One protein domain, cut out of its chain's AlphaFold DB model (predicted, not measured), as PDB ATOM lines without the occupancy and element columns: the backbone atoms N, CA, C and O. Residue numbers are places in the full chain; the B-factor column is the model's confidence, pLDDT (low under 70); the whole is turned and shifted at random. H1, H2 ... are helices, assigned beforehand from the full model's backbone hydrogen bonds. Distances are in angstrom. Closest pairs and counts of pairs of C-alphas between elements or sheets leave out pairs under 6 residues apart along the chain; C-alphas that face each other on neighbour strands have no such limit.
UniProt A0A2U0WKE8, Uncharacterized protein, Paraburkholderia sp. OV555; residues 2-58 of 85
ATOM      1  N   ASN A   2       6.319  -3.090  32.706       90.00
ATOM      2  CA  ASN A   2       6.180  -2.149  33.802       90.00
ATOM      3  C   ASN A   2       5.534  -0.832  33.329       90.00
ATOM      4  O   ASN A   2       5.970  -0.288  32.310       90.00
ATOM      5  N   PRO A   3       4.519  -0.304  34.038       92.31
ATOM      6  CA  PRO A   3       3.874   0.955  33.672       92.31
ATOM      7  C   PRO A   3       4.827   2.157  33.666       92.31
ATOM      8  O   PRO A   3       4.583   3.082  32.892       92.31
ATOM      9  N   VAL A   4       5.933   2.118  34.424       92.88
ATOM     10  CA  VAL A   4       6.924   3.205  34.525       92.88
ATOM     11  C   VAL A   4       7.416   3.669  33.151       92.88
ATOM     12  O   VAL A   4       7.592   4.860  32.920       92.88
ATOM     13  N   PHE A   5       7.530   2.759  32.177       90.81
ATOM     14  CA  PHE A   5       7.975   3.095  30.823       90.81
ATOM     15  C   PHE A   5       6.997   3.986  30.046       90.81
ATOM     16  O   PHE A   5       7.423   4.663  29.112       90.81
ATOM     17  N   ASN A   6       5.723   4.042  30.440       90.12
ATOM     18  CA  ASN A   6       4.696   4.882  29.817       90.12
ATOM     19  C   ASN A   6       4.419   6.167  30.611       90.12
ATOM     20  O   ASN A   6       3.725   7.064  30.127       90.12
ATOM     21  N   GLU A   7       4.944   6.274  31.830       91.50
ATOM     22  CA  GLU A   7       4.701   7.427  32.685       91.50
ATOM     23  C   GLU A   7       5.504   8.644  32.220       91.50
ATOM     24  O   GLU A   7       6.717   8.579  31.999       91.50
ATOM     25  N   LYS A   8       4.838   9.799  32.123       89.94
ATOM     26  CA  LYS A   8       5.477  11.107  31.887       89.94
ATOM     27  C   LYS A   8       5.947  11.735  33.202       89.94
ATOM     28  O   LYS A   8       5.707  12.907  33.474       89.94
ATOM     29  N   THR A   9       6.526  10.903  34.059       93.06
ATOM     30  CA  THR A   9       7.106  11.269  35.350       93.06
ATOM     31  C   THR A   9       8.626  11.211  35.238       93.06
ATOM     32  O   THR A   9       9.163  10.573  34.329       93.06
ATOM     33  N   ARG A  10       9.330  11.833  36.190       93.69
ATOM     34  CA  ARG A  10      10.795  11.741  36.297       93.69
ATOM     35  C   ARG A  10      11.270  10.286  36.259       93.69
ATOM     36  O   ARG A  10      12.206   9.956  35.544       93.69
ATOM     37  N   ASP A  11      10.618   9.421  37.024       95.06
ATOM     38  CA  ASP A  11      11.017   8.021  37.146       95.06
ATOM     39  C   ASP A  11      10.767   7.260  35.832       95.06
ATOM     40  O   ASP A  11      11.598   6.445  35.431       95.06
ATOM     41  N   GLY A  12       9.699   7.598  35.098       92.62
ATOM     42  CA  GLY A  12       9.462   7.081  33.750       92.62
ATOM     43  C   GLY A  12      10.485   7.547  32.714       92.62
ATOM     44  O   GLY A  12      10.929   6.749  31.886       92.62
ATOM     45  N   GLU A  13      10.914   8.809  32.773       90.69
ATOM     46  CA  GLU A  13      11.989   9.325  31.914       90.69
ATOM     47  C   GLU A  13      13.318   8.621  32.200       90.69
ATOM     48  O   GLU A  13      13.972   8.138  31.272       90.69
ATOM     49  N   ILE A  14      13.672   8.468  33.481       93.25
ATOM     50  CA  ILE A  14      14.866   7.729  33.903       93.25
ATOM     51  C   ILE A  14      14.785   6.273  33.428       93.25
ATOM     52  O   ILE A  14      15.753   5.765  32.866       93.25
ATOM     53  N   ALA A  15      13.644   5.598  33.595       93.62
ATOM     54  CA  ALA A  15      13.476   4.214  33.157       93.62
ATOM     55  C   ALA A  15      13.682   4.058  31.640       93.62
ATOM     56  O   ALA A  15      14.398   3.154  31.205       93.62
ATOM     57  N   ARG A  16      13.108   4.956  30.827       91.31
ATOM     58  CA  ARG A  16      13.297   4.964  29.367       91.31
ATOM     59  C   ARG A  16      14.755   5.228  28.974       91.31
ATOM     60  O   ARG A  16      15.286   4.494  28.142       91.31
ATOM     61  N   ALA A  17      15.420   6.201  29.599       91.31
ATOM     62  CA  ALA A  17      16.832   6.496  29.344       91.31
ATOM     63  C   ALA A  17      17.749   5.314  29.715       91.31
ATOM     64  O   ALA A  17      18.628   4.930  28.942       91.31
ATOM     65  N   LEU A  18      17.504   4.675  30.863       93.81
ATOM     66  CA  LEU A  18      18.211   3.460  31.271       93.81
ATOM     67  C   LEU A  18      17.973   2.309  30.287       93.81
ATOM     68  O   LEU A  18      18.902   1.556  30.004       93.81
ATOM     69  N   ASN A  19      16.762   2.171  29.740       93.25
ATOM     70  CA  ASN A  19      16.452   1.146  28.740       93.25
ATOM     71  C   ASN A  19      17.206   1.367  27.425       93.25
ATOM     72  O   ASN A  19      17.759   0.419  26.869       93.25
ATOM     73  N   MET A  20      17.314   2.617  26.973       91.44
ATOM     74  CA  MET A  20      18.151   2.969  25.822       91.44
ATOM     75  C   MET A  20      19.624   2.618  26.067       91.44
ATOM     76  O   MET A  20      20.248   1.974  25.223       91.44
ATOM     77  N   ALA A  21      20.166   2.978  27.234       92.12
ATOM     78  CA  ALA A  21      21.546   2.662  27.599       92.12
ATOM     79  C   ALA A  21      21.789   1.145  27.681       92.12
ATOM     80  O   ALA A  21      22.771   0.645  27.133       92.12
ATOM     81  N   LEU A  22      20.875   0.399  28.312       93.19
ATOM     82  CA  LEU A  22      20.965  -1.057  28.415       93.19
ATOM     83  C   LEU A  22      20.977  -1.708  27.033       93.19
ATOM     84  O   LEU A  22      21.796  -2.594  26.785       93.19
ATOM     85  N   HIS A  23      20.097  -1.264  26.134       90.88
ATOM     86  CA  HIS A  23      20.032  -1.774  24.771       90.88
ATOM     87  C   HIS A  23      21.335  -1.516  24.013       90.88
ATOM     88  O   HIS A  23      21.917  -2.455  23.473       90.88
ATOM     89  N   ALA A  24      21.832  -0.274  24.030       90.19
ATOM     90  CA  ALA A  24      23.076   0.082  23.361       90.19
ATOM     91  C   ALA A  24      24.244  -0.775  23.870       90.19
ATOM     92  O   ALA A  24      24.937  -1.406  23.077       90.19
ATOM     93  N   LEU A  25      24.435  -0.878  25.185       92.69
ATOM     94  CA  LEU A  25      25.538  -1.661  25.745       92.69
ATOM     95  C   LEU A  25      25.392  -3.162  25.479       92.69
ATOM     96  O   LEU A  25      26.389  -3.829  25.214       92.69
ATOM     97  N   SER A  26      24.167  -3.692  25.495       90.00
ATOM     98  CA  SER A  26      23.920  -5.109  25.204       90.00
ATOM     99  C   SER A  26      24.241  -5.463  23.751       90.00
ATOM    100  O   SER A  26      24.808  -6.522  23.505       90.00
ATOM    101  N   VAL A  27      23.929  -4.576  22.798       90.00
ATOM    102  CA  VAL A  27      24.235  -4.780  21.368       90.00
ATOM    103  C   VAL A  27      25.741  -4.745  21.097       90.00
ATOM    104  O   VAL A  27      26.227  -5.494  20.255       90.00
ATOM    105  N   HIS A  28      26.489  -3.893  21.804       88.81
ATOM    106  CA  HIS A  28      27.929  -3.722  21.577       88.81
ATOM    107  C   HIS A  28      28.808  -4.610  22.471       88.81
ATOM    108  O   HIS A  28      30.008  -4.726  22.228       88.81
ATOM    109  N   SER A  29      28.255  -5.244  23.507       90.25
ATOM    110  CA  SER A  29      29.014  -6.163  24.359       90.25
ATOM    111  C   SER A  29      29.444  -7.396  23.562       90.25
ATOM    112  O   SER A  29      28.633  -8.049  22.914       90.25
ATOM    113  N   GLY A  30      30.731  -7.733  23.623       90.00
ATOM    114  CA  GLY A  30      31.335  -8.791  22.814       90.00
ATOM    115  C   GLY A  30      31.797  -8.334  21.428       90.00
ATOM    116  O   GLY A  30      32.440  -9.117  20.728       90.00
ATOM    117  N   ALA A  31      31.533  -7.082  21.031       92.19
ATOM    118  CA  ALA A  31      32.088  -6.531  19.802       92.19
ATOM    119  C   ALA A  31      33.615  -6.447  19.899       92.19
ATOM    120  O   ALA A  31      34.172  -6.052  20.926       92.19
ATOM    121  N   MET A  32      34.288  -6.813  18.814       93.88
ATOM    122  CA  MET A  32      35.728  -6.658  18.674       93.88
ATOM    123  C   MET A  32      36.009  -5.327  17.988       93.88
ATOM    124  O   MET A  32      35.454  -5.054  16.925       93.88
ATOM    125  N   VAL A  33      36.858  -4.506  18.594       92.25
ATOM    126  CA  VAL A  33      37.240  -3.198  18.060       92.25
ATOM    127  C   VAL A  33      38.733  -3.196  17.795       92.25
ATOM    128  O   VAL A  33      39.516  -3.630  18.641       92.25
ATOM    129  N   LEU A  34      39.117  -2.694  16.623       92.75
ATOM    130  CA  LEU A  34      40.498  -2.323  16.353       92.75
ATOM    131  C   LEU A  34      40.722  -0.908  16.880       92.75
ATOM    132  O   LEU A  34      40.005   0.016  16.497       92.75
ATOM    133  N   LEU A  35      41.715  -0.754  17.744       85.94
ATOM    134  CA  LEU A  35      42.241   0.544  18.140       85.94
ATOM    135  C   LEU A  35      43.624   0.646  17.492       85.94
ATOM    136  O   LEU A  35      44.511  -0.077  17.925       85.94
ATOM    137  N   ASP A  36      43.774   1.469  16.454       85.81
ATOM    138  CA  ASP A  36      45.012   1.728  15.692       85.81
ATOM    139  C   ASP A  36      46.135   0.675  15.864       85.81
ATOM    140  O   ASP A  36      45.958  -0.484  15.490       85.81
ATOM    141  N   ASP A  37      47.274   1.063  16.448       85.50
ATOM    142  CA  ASP A  37      48.475   0.234  16.631       85.50
ATOM    143  C   ASP A  37      48.367  -0.747  17.820       85.50
ATOM    144  O   ASP A  37      49.339  -0.984  18.542       85.50
ATOM    145  N   SER A  38      47.185  -1.307  18.077       86.31
ATOM    146  CA  SER A  38      46.987  -2.274  19.158       86.31
ATOM    147  C   SER A  38      46.236  -3.522  18.718       86.31
ATOM    148  O   SER A  38      45.515  -3.546  17.719       86.31
ATOM    149  N   GLU A  39      46.427  -4.585  19.495       92.81
ATOM    150  CA  GLU A  39      45.693  -5.830  19.313       92.81
ATOM    151  C   GLU A  39      44.182  -5.593  19.458       92.81
ATOM    152  O   GLU A  39      43.765  -4.790  20.300       92.81
ATOM    153  N   PRO A  40      43.343  -6.303  18.682       92.12
ATOM    154  CA  PRO A  40      41.899  -6.176  18.787       92.12
ATOM    155  C   PRO A  40      41.416  -6.392  20.223       92.12
ATOM    156  O   PRO A  40      41.760  -7.380  20.877       92.12
ATOM    157  N   VAL A  41      40.567  -5.485  20.704       92.62
ATOM    158  CA  VAL A  41      39.992  -5.561  22.049       92.62
ATOM    159  C   VAL A  41      38.528  -5.960  21.951       92.62
ATOM    160  O   VAL A  41      37.762  -5.394  21.172       92.62
ATOM    161  N   THR A  42      38.111  -6.923  22.770       94.38
ATOM    162  CA  THR A  42      36.694  -7.247  22.952       94.38
ATOM    163  C   THR A  42      36.076  -6.309  23.982       94.38
ATOM    164  O   THR A  42      36.509  -6.270  25.136       94.38
ATOM    165  N   LEU A  43      35.035  -5.580  23.586       93.44
ATOM    166  CA  LEU A  43      34.261  -4.754  24.504       93.44
ATOM    167  C   LEU A  43      33.518  -5.634  25.504       93.44
ATOM    168  O   LEU A  43      32.817  -6.575  25.131       93.44
ATOM    169  N   ASN A  44      33.634  -5.299  26.784       92.62
ATOM    170  CA  ASN A  44      32.916  -5.967  27.855       92.62
ATOM    171  C   ASN A  44      32.193  -4.929  28.709       92.62
ATOM    172  O   ASN A  44      32.827  -4.246  29.509       92.62
ATOM    173  N   PHE A  45      30.868  -4.870  28.567       94.94
ATOM    174  CA  PHE A  45      30.009  -3.954  29.320       94.94
ATOM    175  C   PHE A  45      29.227  -4.654  30.441       94.94
ATOM    176  O   PHE A  45      28.160  -4.200  30.864       94.94
ATOM    177  N   SER A  46      29.709  -5.806  30.923       93.06
ATOM    178  CA  SER A  46      29.003  -6.604  31.940       93.06
ATOM    179  C   SER A  46      28.789  -5.837  33.250       93.06
ATOM    180  O   SER A  46      27.809  -6.065  33.956       93.06
ATOM    181  N   ARG A  47      29.696  -4.916  33.600       94.44
ATOM    182  CA  ARG A  47      29.586  -4.121  34.834       94.44
ATOM    183  C   ARG A  47      28.540  -3.019  34.694       94.44
ATOM    184  O   ARG A  47      27.720  -2.828  35.587       94.44
ATOM    185  N   GLU A  48      28.556  -2.325  33.568       95.75
ATOM    186  CA  GLU A  48      27.664  -1.224  33.231       95.75
ATOM    187  C   GLU A  48      26.228  -1.731  33.082       95.75
ATOM    188  O   GLU A  48      25.302  -1.180  33.677       95.75
ATOM    189  N   THR A  49      26.045  -2.843  32.369       94.12
ATOM    190  CA  THR A  49      24.742  -3.509  32.238       94.12
ATOM    191  C   THR A  49      24.205  -3.981  33.591       94.12
ATOM    192  O   THR A  49      23.036  -3.739  33.890       94.12
ATOM    193  N   ALA A  50      25.041  -4.554  34.465       94.00
ATOM    194  CA  ALA A  50      24.628  -4.923  35.822       94.00
ATOM    195  C   ALA A  50      24.190  -3.707  36.663       94.00
ATOM    196  O   ALA A  50      23.188  -3.779  37.380       94.00
ATOM    197  N   ALA A  51      24.899  -2.578  36.557       96.25
ATOM    198  CA  ALA A  51      24.532  -1.341  37.242       96.25
ATOM    199  C   ALA A  51      23.191  -0.778  36.739       96.25
ATOM    200  O   ALA A  51      22.349  -0.381  37.548       96.25
ATOM    201  N   ILE A  52      22.953  -0.804  35.424       95.88
ATOM    202  CA  ILE A  52      21.685  -0.363  34.829       95.88
ATOM    203  C   ILE A  52      20.530  -1.262  35.272       95.88
ATOM    204  O   ILE A  52      19.502  -0.757  35.722       95.88
ATOM    205  N   LEU A  53      20.705  -2.587  35.223       94.81
ATOM    206  CA  LEU A  53      19.697  -3.537  35.700       94.81
ATOM    207  C   LEU A  53      19.367  -3.306  37.177       94.81
ATOM    208  O   LEU A  53      18.204  -3.359  37.573       94.81
ATOM    209  N   ARG A  54      20.374  -2.982  37.998       96.38
ATOM    210  CA  ARG A  54      20.153  -2.619  39.399       96.38
ATOM    211  C   ARG A  54      19.355  -1.320  39.543       96.38
ATOM    212  O   ARG A  54      18.454  -1.267  40.375       96.38
ATOM    213  N   ALA A  55      19.657  -0.289  38.759       96.44
ATOM    214  CA  ALA A  55      18.903   0.964  38.778       96.44
ATOM    215  C   ALA A  55      17.440   0.754  38.348       96.44
ATOM    216  O   ALA A  55      16.527   1.249  39.001       96.44
ATOM    217  N   MET A  56      17.206  -0.056  37.317       95.56
ATOM    218  CA  MET A  56      15.863  -0.437  36.879       95.56
ATOM    219  C   MET A  56      15.076  -1.173  37.973       95.56
ATOM    220  O   MET A  56      13.910  -0.857  38.199       95.56
ATOM    221  N   GLN A  57      15.708  -2.093  38.709       95.94
ATOM    222  CA  GLN A  57      15.076  -2.749  39.862       95.94
ATOM    223  C   GLN A  57      14.628  -1.750  40.934       95.94
ATOM    224  O   GLN A  57      13.567  -1.924  41.528       95.94
ATOM    225  N   LEU A  58      15.419  -0.700  41.191       96.75
ATOM    226  CA  LEU A  58      15.055   0.351  42.150       96.75
ATOM    227  C   LEU A  58      13.844   1.173  41.684       96.75
ATOM    228  O   LEU A  58      13.102   1.675  42.521       96.75
TER     229      LEU A  58
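What this domain is: This is residues 2 to 58 of the 85 residues of an uncharacterized protein of Paraburkholderia sp. OV555 (UniProt A0A2U0WKE8). The longest helix, H2, makes a helical hairpin with H3 at its side, while the short H1 packs on residues 11 to 16 of H2. The link between H2 and H3 reaches far beyond the pair as a narrow loop, residues 32 to 33 pairing antiparallel with 41 to 42. The printed part has 57 residues with three named helices, H1, H2, H3, and no named strand: all helix. It is a loose rod, radius of gyration of the C-alphas 14.8 A, spanning 47 by 17 by 14 A.

How they stand to each other: H2, residues 10 to 28, touches H3, residues 46 to 58, at a shallow tilt of 22 degrees, opposite ways; the closest C-alphas, of Leu 22 and Thr 49, are 5.9 A apart. H1, residues 3 to 6, touches H2 with C-alphas Val 4 and Gly 12 closest, at 4.7 A. H1 and H3 are apart. In H2 and H3 every O i to N i+4 pair is within hydrogen-bond range; H1 is too short for one.

Where its parts are: H2 runs 27.4 A from C-alpha 10 at (10.795, 11.741, 36.297). H3 runs 18.6 A to C-alpha 58 at (15.055, 0.351, 42.150). H1 measures 5.6 A.

The domain as a whole: The C-alphas of Pro 3 and Asp 37 are farthest apart, 47.8 A. The link H2 to H3 is long, H1 to H2 tight. The printed part has no cut, and no printed residue is under 70 in pLDDT.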